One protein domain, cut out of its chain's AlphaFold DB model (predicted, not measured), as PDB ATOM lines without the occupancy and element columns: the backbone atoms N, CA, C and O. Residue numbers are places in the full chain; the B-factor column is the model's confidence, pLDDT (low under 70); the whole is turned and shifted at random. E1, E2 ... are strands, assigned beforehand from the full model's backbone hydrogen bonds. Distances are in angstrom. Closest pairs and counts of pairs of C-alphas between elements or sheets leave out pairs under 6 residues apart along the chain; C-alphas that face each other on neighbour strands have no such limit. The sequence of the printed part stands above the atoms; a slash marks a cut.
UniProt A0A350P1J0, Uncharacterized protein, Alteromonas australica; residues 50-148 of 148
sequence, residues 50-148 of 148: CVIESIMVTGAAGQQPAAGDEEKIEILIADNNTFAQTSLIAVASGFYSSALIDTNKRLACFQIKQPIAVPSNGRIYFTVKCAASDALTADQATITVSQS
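This is residues 50 to 148 of the 148 residues of an uncharacterized protein of Alteromonas australica (UniProt A0A350P1J0). One antiparallel sheet, ordered E5 E2 E3 E4 E1 E6, curls like part of a barrel and folds into two leaves, E5 E2 E3 facing E1 E6 with E4 as hinge. E2 E3 E4 form a meander, each the antiparallel neighbour of the one before; E1 E2 E3 E4 and E2 E3 E4 E5 are Greek keys, the first strand pairing with the fourth. The printed part has 99 residues, no named helix and six strands, E1 to E6 along the chain: all strand, compact, radius of gyration of the C-alphas 13.5 A, spans 37 by 28 by 21 A.

E1, residues 50 to 60, is the antiparallel neighbour of E6, residues 140 to 147, with N 56 and O 142 within hydrogen-bond range at 2.8 A, and of E4, residues 104 to 111, with N 57 and O 108 within hydrogen-bond range at 2.9 A. E2, residues 73 to 78, and E3, residues 88 to 96, form a hairpin with N 75 and O 92 at 2.8 A; hairpin E3 and E4 has N 95 and O 109 at 3.0 A. E5, residues 123 to 131, neighbours E2, N 76 and O 127 at 2.9 A.

E1 runs 29.2 A from C-alpha 50 at (7.932, 76.691, 26.870); E6, 23.3 A, ends at C-alpha 147, (11.356, 78.326, 30.544).

The printed part has no cut; links E1 to E2 and E4 to E5 are long. Its mean pLDDT is 75.4, with 28 residues under 70.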
ATOM      1  N   CYS A  50       6.946  76.282  27.867       63.72
ATOM      2  CA  CYS A  50       7.932  76.691  26.870       63.72
ATOM      3  C   CYS A  50       7.525  78.066  26.339       63.72
ATOM      4  O   CYS A  50       6.366  78.245  25.973       63.72
ATOM      5  N   VAL A  51       8.458  79.011  26.293       71.88
ATOM      6  CA  VAL A  51       8.215  80.371  25.815       71.88
ATOM      7  C   VAL A  51       9.141  80.659  24.648       71.88
ATOM      8  O   VAL A  51      10.352  80.665  24.815       71.88
ATOM      9  N   ILE A  52       8.588  80.928  23.468       75.06
ATOM     10  CA  ILE A  52       9.377  81.412  22.330       75.06
ATOM     11  C   ILE A  52       9.717  82.887  22.574       75.06
ATOM     12  O   ILE A  52       8.816  83.688  22.809       75.06
ATOM     13  N   GLU A  53      11.001  83.245  22.525       73.31
ATOM     14  CA  GLU A  53      11.488  84.621  22.723       73.31
ATOM     15  C   GLU A  53      11.828  85.300  21.399       73.31
ATOM     16  O   GLU A  53      11.541  86.482  21.192       73.31
ATOM     17  N   SER A  54      12.454  84.560  20.488       77.12
ATOM     18  CA  SER A  54      12.810  85.083  19.178       77.12
ATOM     19  C   SER A  54      12.915  83.988  18.135       77.12
ATOM     20  O   SER A  54      13.197  82.828  18.440       77.12
ATOM     21  N   ILE A  55      12.699  84.387  16.888       81.25
ATOM     22  CA  ILE A  55      12.942  83.557  15.715       81.25
ATOM     23  C   ILE A  55      13.844  84.359  14.789       81.25
ATOM     24  O   ILE A  55      13.572  85.519  14.485       81.25
ATOM     25  N   MET A  56      14.936  83.747  14.357       79.81
ATOM     26  CA  MET A  56      15.894  84.342  13.439       79.81
ATOM     27  C   MET A  56      15.987  83.470  12.197       79.81
ATOM     28  O   MET A  56      16.248  82.279  12.308       79.81
ATOM     29  N   VAL A  57      15.794  84.061  11.025       81.31
ATOM     30  CA  VAL A  57      15.902  83.367   9.740       81.31
ATOM     31  C   VAL A  57      17.258  83.690   9.134       81.31
ATOM     32  O   VAL A  57      17.645  84.861   9.033       81.31
ATOM     33  N   THR A  58      17.989  82.652   8.746       78.25
ATOM     34  CA  THR A  58      19.333  82.751   8.184       78.25
ATOM     35  C   THR A  58      19.435  82.014   6.857       78.25
ATOM     36  O   THR A  58      18.786  80.994   6.630       78.25
ATOM     37  N   GLY A  59      20.299  82.519   5.995       76.12
ATOM     38  CA  GLY A  59      20.573  81.956   4.685       76.12
ATOM     39  C   GLY A  59      22.061  81.946   4.365       76.12
ATOM     40  O   GLY A  59      22.851  82.555   5.095       76.12
ATOM     41  N   ALA A  60      22.467  81.282   3.288       78.56
ATOM     42  CA  ALA A  60      23.846  81.311   2.820       78.56
ATOM     43  C   ALA A  60      24.325  82.739   2.495       78.56
ATOM     44  O   ALA A  60      23.560  83.626   2.091       78.56
ATOM     45  N   ALA A  61      25.636  82.962   2.618       70.38
ATOM     46  CA  ALA A  61      26.262  84.177   2.109       70.38
ATOM     47  C   ALA A  61      25.919  84.375   0.618       70.38
ATOM     48  O   ALA A  61      26.167  83.505  -0.213       70.38
ATOM     49  N   GLY A  62      25.346  85.533   0.281       68.31
ATOM     50  CA  GLY A  62      24.909  85.869  -1.079       68.31
ATOM     51  C   GLY A  62      23.392  85.857  -1.275       68.31
ATOM     52  O   GLY A  62      22.909  86.586  -2.142       68.31
ATOM     53  N   GLN A  63      22.635  85.153  -0.424       75.81
ATOM     54  CA  GLN A  63      21.184  85.347  -0.354       75.81
ATOM     55  C   GLN A  63      20.899  86.782   0.118       75.81
ATOM     56  O   GLN A  63      21.666  87.377   0.884       75.81
ATOM     57  N   GLN A  64      19.860  87.416  -0.413       67.75
ATOM     58  CA  GLN A  64      19.522  88.803  -0.092       67.75
ATOM     59  C   GLN A  64      18.262  88.829   0.774       67.75
ATOM     60  O   GLN A  64      17.317  88.111   0.457       67.75
ATOM     61  N   PRO A  65      18.209  89.645   1.847       66.62
ATOM     62  CA  PRO A  65      16.920  90.100   2.326       66.62
ATOM     63  C   PRO A  65      16.276  90.903   1.195       66.62
ATOM     64  O   PRO A  65      16.956  91.588   0.427       66.62
ATOM     65  N   ALA A  66      14.964  90.806   1.097       59.44
ATOM     66  CA  ALA A  66      14.205  91.463   0.053       59.44
ATOM     67  C   ALA A  66      14.306  92.997   0.044       59.44
ATOM     68  O   ALA A  66      14.298  93.621  -1.014       59.44
ATOM     69  N   ALA A  67      14.461  93.598   1.223       60.09
ATOM     70  CA  ALA A  67      14.686  95.022   1.402       60.09
ATOM     71  C   ALA A  67      15.813  95.247   2.422       60.09
ATOM     72  O   ALA A  67      16.183  94.337   3.168       60.09
ATOM     73  N   GLY A  68      16.384  96.456   2.444       61.12
ATOM     74  CA  GLY A  68      17.326  96.866   3.492       61.12
ATOM     75  C   GLY A  68      16.719  96.751   4.896       61.12
ATOM     76  O   GLY A  68      15.538  96.457   5.047       61.12
ATOM     77  N   ASP A  69      17.533  96.966   5.929       63.78
ATOM     78  CA  ASP A  69      17.152  96.780   7.336       63.78
ATOM     79  C   ASP A  69      15.917  97.633   7.734       63.78
ATOM     80  O   ASP A  69      16.038  98.793   8.125       63.78
ATOM     81  N   GLU A  70      14.714  97.057   7.624       68.38
ATOM     82  CA  GLU A  70      13.426  97.716   7.873       68.38
ATOM     83  C   GLU A  70      12.440  96.768   8.586       68.38
ATOM     84  O   GLU A  70      12.362  95.573   8.284       68.38
ATOM     85  N   GLU A  71      11.641  97.304   9.518       65.81
ATOM     86  CA  GLU A  71      10.541  96.589  10.189       65.81
ATOM     87  C   GLU A  71       9.306  96.505   9.277       65.81
ATOM     88  O   GLU A  71       8.397  97.333   9.355       65.81
ATOM     89  N   LYS A  72       9.284  95.530   8.364       77.44
ATOM     90  CA  LYS A  72       8.207  95.379   7.361       77.44
ATOM     91  C   LYS A  72       7.640  93.967   7.233       77.44
ATOM     92  O   LYS A  72       6.855  93.708   6.324       77.44
ATOM     93  N   ILE A  73       8.020  93.059   8.127       84.94
ATOM     94  CA  ILE A  73       7.645  91.646   8.037       84.94
ATOM     95  C   ILE A  73       6.947  91.156   9.291       84.94
ATOM     96  O   ILE A  73       7.136  91.684  10.387       84.94
ATOM     97  N   GLU A  74       6.158  90.106   9.119       86.88
ATOM     98  CA  GLU A  74       5.496  89.401  10.210       86.88
ATOM     99  C   GLU A  74       5.897  87.928  10.169       86.88
ATOM    100  O   GLU A  74       6.043  87.348   9.096       86.88
ATOM    101  N   ILE A  75       6.051  87.308  11.332       86.81
ATOM    102  CA  ILE A  75       6.095  85.856  11.451       86.81
ATOM    103  C   ILE A  75       4.732  85.366  11.911       86.81
ATOM    104  O   ILE A  75       4.165  85.873  12.883       86.81
ATOM    105  N   LEU A  76       4.206  84.389  11.184       86.81
ATOM    106  CA  LEU A  76       3.004  83.658  11.550       86.81
ATOM    107  C   LEU A  76       3.445  82.346  12.183       86.81
ATOM    108  O   LEU A  76       4.261  81.640  11.596       86.81
ATOM    109  N   ILE A  77       2.905  82.022  13.353       85.69
ATOM    110  CA  ILE A  77       3.176  80.769  14.059       85.69
ATOM    111  C   ILE A  77       1.852  80.022  14.194       85.69
ATOM    112  O   ILE A  77       0.847  80.604  14.613       85.69
ATOM    113  N   ALA A  78       1.848  78.745  13.831       84.12
ATOM    114  CA  ALA A  78       0.669  77.896  13.755       84.12
ATOM    115  C   ALA A  78       0.904  76.521  14.395       84.12
ATOM    116  O   ALA A  78       2.038  76.054  14.506       84.12
ATOM    117  N   ASP A  79      -0.188  75.862  14.776       82.00
ATOM    118  CA  ASP A  79      -0.201  74.471  15.250       82.00
ATOM    119  C   ASP A  79      -0.291  73.438  14.107       82.00
ATOM    120  O   ASP A  79      -0.144  72.235  14.327       82.00
ATOM    121  N   ASN A  80      -0.496  73.907  12.872       77.81
ATOM    122  CA  ASN A  80      -0.580  73.095  11.663       77.81
ATOM    123  C   ASN A  80       0.092  73.793  10.466       77.81
ATOM    124  O   ASN A  80       0.220  75.017  10.426       77.81
ATOM    125  N   ASN A  81       0.458  73.025   9.440       72.81
ATOM    126  CA  ASN A  81       1.196  73.490   8.260       72.81
ATOM    127  C   ASN A  81       0.364  74.314   7.253       72.81
ATOM    128  O   ASN A  81       0.851  74.649   6.175       72.81
ATOM    129  N   THR A  82      -0.892  74.639   7.569       70.94
ATOM    130  CA  THR A  82      -1.822  75.296   6.639       70.94
ATOM    131  C   THR A  82      -1.932  76.808   6.821       70.94
ATOM    132  O   THR A  82      -2.516  77.453   5.956       70.94
ATOM    133  N   PHE A  83      -1.391  77.395   7.900       75.94
ATOM    134  CA  PHE A  83      -1.424  78.842   8.210       75.94
ATOM    135  C   PHE A  83      -2.781  79.534   7.971       75.94
ATOM    136  O   PHE A  83      -2.845  80.721   7.646       75.94
ATOM    137  N   ALA A  84      -3.882  78.796   8.133       76.56
ATOM    138  CA  ALA A  84      -5.216  79.371   8.159       76.56
ATOM    139  C   ALA A  84      -5.371  80.220   9.427       76.56
ATOM    140  O   ALA A  84      -4.818  79.878  10.470       76.56
ATOM    141  N   GLN A  85      -6.162  81.296   9.371       76.00
ATOM    142  CA  GLN A  85      -6.327  82.212  10.508       76.00
ATOM    143  C   GLN A  85      -6.789  81.501  11.794       76.00
ATOM    144  O   GLN A  85      -6.405  81.898  12.886       76.00
ATOM    145  N   THR A  86      -7.568  80.427  11.663       78.31
ATOM    146  CA  THR A  86      -8.046  79.587  12.775       78.31
ATOM    147  C   THR A  86      -6.973  78.705  13.413       78.31
ATOM    148  O   THR A  86      -7.201  78.189  14.499       78.31
ATOM    149  N   SER A  87      -5.841  78.508  12.739       79.94
ATOM    150  CA  SER A  87      -4.707  77.682  13.179       79.94
ATOM    151  C   SER A  87      -3.516  78.522  13.649       79.94
ATOM    152  O   SER A  87      -2.502  77.978  14.075       79.94
ATOM    153  N   LEU A  88      -3.606  79.855  13.553       84.12
ATOM    154  CA  LEU A  88      -2.562  80.748  14.044       84.12
ATOM    155  C   LEU A  88      -2.619  80.821  15.569       84.12
ATOM    156  O   LEU A  88      -3.626  81.233  16.144       84.12
ATOM    157  N   ILE A  89      -1.506  80.476  16.209       84.62
ATOM    158  CA  ILE A  89      -1.329  80.599  17.657       84.62
ATOM    159  C   ILE A  89      -0.639  81.912  18.037       84.62
ATOM    160  O   ILE A  89      -0.823  82.398  19.150       84.62
ATOM    161  N   ALA A  90       0.128  82.513  17.118       86.06
ATOM    162  CA  ALA A  90       0.747  83.818  17.324       86.06
ATOM    163  C   ALA A  90       1.119  84.517  16.010       86.06
ATOM    164  O   ALA A  90       1.384  83.882  14.988       86.06
ATOM    165  N   VAL A  91       1.187  85.848  16.079       87.81
ATOM    166  CA  VAL A  91       1.729  86.722  15.033       87.81
ATOM    167  C   VAL A  91       2.661  87.727  15.695       87.81
ATOM    168  O   VAL A  91       2.294  88.342  16.699       87.81
ATOM    169  N   ALA A  92       3.862  87.901  15.150       87.31
ATOM    170  CA  ALA A  92       4.817  88.884  15.647       87.31
ATOM    171  C   ALA A  92       5.460  89.661  14.502       87.31
ATOM    172  O   ALA A  92       5.774  89.100  13.457       87.31
ATOM    173  N   SER A  93       5.678  90.956  14.707       88.56
ATOM    174  CA  SER A  93       6.415  91.790  13.760       88.56
ATOM    175  C   SER A  93       7.921  91.540  13.873       88.56
ATOM    176  O   SER A  93       8.435  91.201  14.943       88.56
ATOM    177  N   GLY A  94       8.629  91.736  12.769       87.88
ATOM    178  CA  GLY A  94      10.075  91.606  12.690       87.88
ATOM    179  C   GLY A  94      10.687  92.559  11.679       87.88
ATOM    180  O   GLY A  94      10.000  93.356  11.036       87.88
ATOM    181  N   PHE A  95      12.001  92.452  11.546       87.00
ATOM    182  CA  PHE A  95      12.806  93.268  10.648       87.00
ATOM    183  C   PHE A  95      13.597  92.402   9.679       87.00
ATOM    184  O   PHE A  95      14.084  91.326  10.048       87.00
ATOM    185  N   TYR A  96      13.773  92.907   8.459       85.25
ATOM    186  CA  TYR A  96      14.822  92.410   7.580       85.25
ATOM    187  C   TYR A  96      16.189  92.734   8.162       85.25
ATOM    188  O   TYR A  96      16.372  93.735   8.856       85.25
ATOM    189  N   SER A  97      17.171  91.896   7.860       80.31
ATOM    190  CA  SER A  97      18.554  92.233   8.130       80.31
ATOM    191  C   SER A  97      19.450  91.813   6.976       80.31
ATOM    192  O   SER A  97      19.202  90.840   6.270       80.31
ATOM    193  N   SER A  98      20.505  92.588   6.778       76.19
ATOM    194  CA  SER A  98      21.595  92.282   5.853       76.19
ATOM    195  C   SER A  98      22.872  91.828   6.569       76.19
ATOM    196  O   SER A  98      23.877  91.544   5.915       76.19
ATOM    197  N   ALA A  99      22.834  91.741   7.903       78.69
ATOM    198  CA  ALA A  99      23.981  91.411   8.736       78.69
ATOM    199  C   ALA A  99      24.470  89.974   8.508       78.69
ATOM    200  O   ALA A  99      23.677  89.057   8.293       78.69
ATOM    201  N   LEU A 100      25.780  89.766   8.617       77.12
ATOM    202  CA  LEU A 100      26.383  88.434   8.623       77.12
ATOM    203  C   LEU A 100      26.494  87.902  10.057       77.12
ATOM    204  O   LEU A 100      26.811  88.649  10.984       77.12
ATOM    205  N   ILE A 101      26.247  86.605  10.219       68.62
ATOM    206  CA  ILE A 101      26.513  85.823  11.426       68.62
ATOM    207  C   ILE A 101      27.356  84.629  10.981       68.62
ATOM    208  O   ILE A 101      26.848  83.714  10.335       68.62
ATOM    209  N   ASP A 102      28.645  84.660  11.319       77.06
ATOM    210  CA  ASP A 102      29.640  83.707  10.812       77.06
ATOM    211  C   ASP A 102      29.670  83.686   9.266       77.06
ATOM    212  O   ASP A 102      29.842  84.741   8.649       77.06
ATOM    213  N   THR A 103      29.468  82.529   8.626       73.81
ATOM    214  CA  THR A 103      29.388  82.393   7.162       73.81
ATOM    215  C   THR A 103      27.977  82.589   6.600       73.81
ATOM    216  O   THR A 103      27.803  82.561   5.382       73.81
ATOM    217  N   ASN A 104      26.970  82.771   7.457       71.88
ATOM    218  CA  ASN A 104      25.567  82.896   7.065       71.88
ATOM    219  C   ASN A 104      25.101  84.355   7.129       71.88
ATOM    220  O   ASN A 104      25.615  85.175   7.891       71.88
ATOM    221  N   LYS A 105      24.081  84.693   6.344       76.00
ATOM    222  CA  LYS A 105      23.399  85.983   6.404       76.00
ATOM    223  C   LYS A 105      22.171  85.879   7.297       76.00
ATOM    224  O   LYS A 105      21.351  84.982   7.123       76.00
ATOM    225  N   ARG A 106      22.016  86.813   8.232       78.50
ATOM    226  CA  ARG A 106      20.775  87.006   8.986       78.50
ATOM    227  C   ARG A 106      19.804  87.746   8.090       78.50
ATOM    228  O   ARG A 106      20.005  88.932   7.894       78.50
ATOM    229  N   LEU A 107      18.784  87.065   7.586       82.44
ATOM    230  CA  LEU A 107      17.829  87.622   6.628       82.44
ATOM    231  C   LEU A 107      16.645  88.308   7.316       82.44
ATOM    232  O   LEU A 107      16.185  89.354   6.864       82.44
ATOM    233  N   ALA A 108      16.171  87.738   8.427       85.06
ATOM    234  CA  ALA A 108      15.071  88.287   9.210       85.06
ATOM    235  C   ALA A 108      15.207  87.945  10.698       85.06
ATOM    236  O   ALA A 108      15.815  86.937  11.071       85.06
ATOM    237  N   CYS A 109      14.628  88.778  11.557       86.12
ATOM    238  CA  CYS A 109      14.564  88.532  12.993       86.12
ATOM    239  C   CYS A 109      13.229  89.011  13.565       86.12
ATOM    240  O   CYS A 109      12.749  90.099  13.245       86.12
ATOM    241  N   PHE A 110      12.661  88.193  14.443       86.69
ATOM    242  CA  PHE A 110      11.366  88.397  15.068       86.69
ATOM    243  C   PHE A 110      11.525  88.275  16.576       86.69
ATOM    244  O   PHE A 110      12.031  87.266  17.069       86.69
ATOM    245  N   GLN A 111      11.083  89.291  17.315       83.50
ATOM    246  CA  GLN A 111      10.996  89.231  18.773       83.50
ATOM    247  C   GLN A 111       9.558  88.930  19.184       83.50
ATOM    248  O   GLN A 111       8.627  89.668  18.855       83.50
ATOM    249  N   ILE A 112       9.383  87.856  19.943       82.25
ATOM    250  CA  ILE A 112       8.084  87.425  20.434       82.25
ATOM    251  C   ILE A 112       7.803  88.155  21.750       82.25
ATOM    252  O   ILE A 112       8.399  87.884  22.790       82.25
ATOM    253  N   LYS A 113       6.901  89.141  21.694       70.25
ATOM    254  CA  LYS A 113       6.581  90.006  22.846       70.25
ATOM    255  C   LYS A 113       5.697  89.323  23.891       70.25
ATOM    256  O   LYS A 113       5.673  89.759  25.040       70.25
ATOM    257  N   GLN A 114       4.943  88.301  23.492       72.31
ATOM    258  CA  GLN A 114       4.004  87.584  24.352       72.31
ATOM    259  C   GLN A 114       4.374  86.104  24.412       72.31
ATOM    260  O   GLN A 114       4.574  85.513  23.354       72.31
ATOM    261  N   PRO A 115       4.445  85.492  25.606       67.25
ATOM    262  CA  PRO A 115       4.770  84.081  25.717       67.25
ATOM    263  C   PRO A 115       3.816  83.188  24.921       67.25
ATOM    264  O   PRO A 115       2.601  83.270  25.092       67.25
ATOM    265  N   ILE A 116       4.374  82.326  24.072       73.56
ATOM    266  CA  ILE A 116       3.618  81.335  23.301       73.56
ATOM    267  C   ILE A 116       3.759  79.998  24.012       73.56
ATOM    268  O   ILE A 116       4.817  79.382  23.928       73.56
ATOM    269  N   ALA A 117       2.708  79.563  24.705       70.00
ATOM    270  CA  ALA A 117       2.684  78.257  25.349       70.00
ATOM    271  C   ALA A 117       2.530  77.157  24.295       70.00
ATOM    272  O   ALA A 117       1.567  77.163  23.526       70.00
ATOM    273  N   VAL A 118       3.452  76.195  24.286       68.75
ATOM    274  CA  VAL A 118       3.404  75.045  23.377       68.75
ATOM    275  C   VAL A 118       3.360  73.742  24.184       68.75
ATOM    276  O   VAL A 118       4.059  73.646  25.198       68.75
ATOM    277  N   PRO A 119       2.546  72.741  23.787       67.31
ATOM    278  CA  PRO A 119       2.552  71.425  24.421       67.31
ATOM    279  C   PRO A 119       3.941  70.774  24.373       67.31
ATOM    280  O   PRO A 119       4.675  70.968  23.407       67.31
ATOM    281  N   SER A 120       4.275  69.945  25.366       62.34
ATOM    282  CA  SER A 120       5.598  69.302  25.489       62.34
ATOM    283  C   SER A 120       5.969  68.385  24.317       62.34
ATOM    284  O   SER A 120       7.142  68.223  24.025       62.34
ATOM    285  N   ASN A 121       4.970  67.826  23.626       64.50
ATOM    286  CA  ASN A 121       5.142  67.016  22.409       64.50
ATOM    287  C   ASN A 121       4.574  67.751  21.180       64.50
ATOM    288  O   ASN A 121       4.087  67.141  20.226       64.50
ATOM    289  N   GLY A 122       4.493  69.078  21.270       69.88
ATOM    290  CA  GLY A 122       3.912  69.926  20.248       69.88
ATOM    291  C   GLY A 122       4.846  70.089  19.058       69.88
ATOM    292  O   GLY A 122       6.069  70.094  19.185       69.88
ATOM    293  N   ARG A 123       4.241  70.280  17.892       75.94
ATOM    294  CA  ARG A 123       4.913  70.821  16.718       75.94
ATOM    295  C   ARG A 123       4.417  72.231  16.499       75.94
ATOM    296  O   ARG A 123       3.221  72.485  16.642       75.94
ATOM    297  N   ILE A 124       5.331  73.121  16.148       79.25
ATOM    298  CA  ILE A 124       4.972  74.444  15.655       79.25
ATOM    299  C   ILE A 124       5.422  74.569  14.214       79.25
ATOM    300  O   ILE A 124       6.473  74.065  13.814       79.25
ATOM    301  N   TYR A 125       4.619  75.289  13.453       81.25
ATOM    302  CA  TYR A 125       4.935  75.681  12.098       81.25
ATOM    303  C   TYR A 125       5.061  77.191  12.079       81.25
ATOM    304  O   TYR A 125       4.270  77.892  12.712       81.25
ATOM    305  N   PHE A 126       6.047  77.709  11.361       82.00
ATOM    306  CA  PHE A 126       6.194  79.145  11.179       82.00
ATOM    307  C   PHE A 126       6.431  79.497   9.716       82.00
ATOM    308  O   PHE A 126       7.039  78.738   8.968       82.00
ATOM    309  N   THR A 127       5.941  80.658   9.301       82.69
ATOM    310  CA  THR A 127       6.211  81.225   7.977       82.69
ATOM    311  C   THR A 127       6.373  82.729   8.103       82.69
ATOM    312  O   THR A 127       5.781  83.356   8.991       82.69
ATOM    313  N   VAL A 128       7.184  83.310   7.227       82.06
ATOM    314  CA  VAL A 128       7.304  84.760   7.124       82.06
ATOM    315  C   VAL A 128       6.243  85.267   6.155       82.06
ATOM    316  O   VAL A 128       6.039  84.727   5.069       82.06
ATOM    317  N   LYS A 129       5.542  86.310   6.581       81.88
ATOM    318  CA  LYS A 129       4.633  87.088   5.757       81.88
ATOM    319  C   LYS A 129       5.340  88.377   5.355       81.88
ATOM    320  O   LYS A 129       5.655  89.220   6.200       81.88
ATOM    321  N   CYS A 130       5.557  88.518   4.054       78.25
ATOM    322  CA  CYS A 130       6.180  89.669   3.414       78.25
ATOM    323  C   CYS A 130       5.438  90.047   2.122       78.25
ATOM    324  O   CYS A 130       4.549  89.324   1.657       78.25
ATOM    325  N   ALA A 131       5.786  91.195   1.533       72.94
ATOM    326  CA  ALA A 131       5.247  91.576   0.233       72.94
ATOM    327  C   ALA A 131       5.668  90.571  -0.856       72.94
ATOM    328  O   ALA A 131       6.687  89.893  -0.744       72.94
ATOM    329  N   ALA A 132       4.891  90.478  -1.938       66.25
ATOM    330  CA  ALA A 132       5.134  89.495  -2.996       66.25
ATOM    331  C   ALA A 132       6.479  89.643  -3.730       66.25
ATOM    332  O   ALA A 132       7.017  88.670  -4.234       66.25
ATOM    333  N   SER A 133       7.029  90.854  -3.798       67.12
ATOM    334  CA  SER A 133       8.361  91.090  -4.377       67.12
ATOM    335  C   SER A 133       9.500  90.777  -3.404       67.12
ATOM    336  O   SER A 133      10.662  90.831  -3.797       67.12
ATOM    337  N   ASP A 134       9.152  90.400  -2.171       68.12
ATOM    338  CA  ASP A 134      10.059  90.350  -1.041       68.12
ATOM    339  C   ASP A 134      10.293  88.932  -0.487       68.12
ATOM    340  O   ASP A 134      10.592  88.750   0.696       68.12
ATOM    341  N   ALA A 135      10.147  87.899  -1.318       67.06
ATOM    342  CA  ALA A 135      10.406  86.532  -0.886       67.06
ATOM    343  C   ALA A 135      11.863  86.371  -0.394       67.06
ATOM    344  O   ALA A 135      12.820  86.514  -1.151       67.06
ATOM    345  N   LEU A 136      12.026  86.067   0.892       69.75
ATOM    346  CA  LEU A 136      13.257  85.535   1.469       69.75
ATOM    347  C   LEU A 136      13.503  84.122   0.924       69.75
ATOM    348  O   LEU A 136      12.632  83.264   0.965       69.75
ATOM    349  N   THR A 137      14.714  83.861   0.457       72.00
ATOM    350  CA  THR A 137      15.207  82.492   0.292       72.00
ATOM    351  C   THR A 137      16.103  82.228   1.479       72.00
ATOM    352  O   THR A 137      17.096  82.936   1.645       72.00
ATOM    353  N   ALA A 138      15.718  81.292   2.334       69.19
ATOM    354  CA  ALA A 138      16.464  80.962   3.533       69.19
ATOM    355  C   ALA A 138      16.879  79.496   3.490       69.19
ATOM    356  O   ALA A 138      16.286  78.693   2.784       69.19
ATOM    357  N   ASP A 139      17.888  79.150   4.284       68.44
ATOM    358  CA  ASP A 139      18.336  77.762   4.398       68.44
ATOM    359  C   ASP A 139      18.104  77.224   5.817       68.44
ATOM    360  O   ASP A 139      18.032  76.014   6.029       68.44
ATOM    361  N   GLN A 140      18.003  78.119   6.808       71.38
ATOM    362  CA  GLN A 140      17.943  77.784   8.229       71.38
ATOM    363  C   GLN A 140      17.118  78.809   9.024       71.38
ATOM    364  O   GLN A 140      17.000  79.979   8.656       71.38
ATOM    365  N   ALA A 141      16.612  78.392  10.180       73.69
ATOM    366  CA  ALA A 141      16.070  79.284  11.193       73.69
ATOM    367  C   ALA A 141      16.579  78.859  12.571       73.69
ATOM    368  O   ALA A 141      16.801  77.682  12.831       73.69
ATOM    369  N   THR A 142      16.781  79.829  13.454       74.31
ATOM    370  CA  THR A 142      17.123  79.617  14.858       74.31
ATOM    371  C   THR A 142      15.981  80.132  15.713       74.31
ATOM    372  O   THR A 142      15.624  81.308  15.634       74.31
ATOM    373  N   ILE A 143      15.437  79.265  16.560       73.75
ATOM    374  CA  ILE A 143      14.396  79.622  17.521       73.75
ATOM    375  C   ILE A 143      15.033  79.688  18.909       73.75
ATOM    376  O   ILE A 143      15.694  78.749  19.353       73.75
ATOM    377  N   THR A 144      14.847  80.819  19.586       74.06
ATOM    378  CA  THR A 144      15.245  80.996  20.985       74.06
ATOM    379  C   THR A 144      14.030  80.782  21.864       74.06
ATOM    380  O   THR A 144      13.010  81.451  21.687       74.06
ATOM    381  N   VAL A 145      14.159  79.877  22.828       69.62
ATOM    382  CA  VAL A 145      13.124  79.581  23.816       69.62
ATOM    383  C   VAL A 145      13.645  79.796  25.235       69.62
ATOM    384  O   VAL A 145      14.844  79.678  25.493       69.62
ATOM    385  N   SER A 146      12.739  80.091  26.159       67.06
ATOM    386  CA  SER A 146      12.995  80.120  27.595       67.06
ATOM    387  C   SER A 146      11.929  79.345  28.368       67.06
ATOM    388  O   SER A 146      10.855  79.032  27.851       67.06
ATOM    389  N   GLN A 147      12.256  78.999  29.612       64.06
ATOM    390  CA  GLN A 147      11.356  78.326  30.544       64.06
ATOM    391  C   GLN A 147      10.859  79.330  31.591       64.06
ATOM    392  O   GLN A 147      11.661  80.076  32.169       64.06
ATOM    393  N   SER A 148       9.545  79.348  31.828       55.56
ATOM    394  CA  SER A 148       8.903  80.097  32.920       55.56
ATOM    395  C   SER A 148       8.491  79.186  34.061       55.56
ATOM    396  O   SER A 148       7.855  78.159  33.732       55.56
TER     397      SER A 148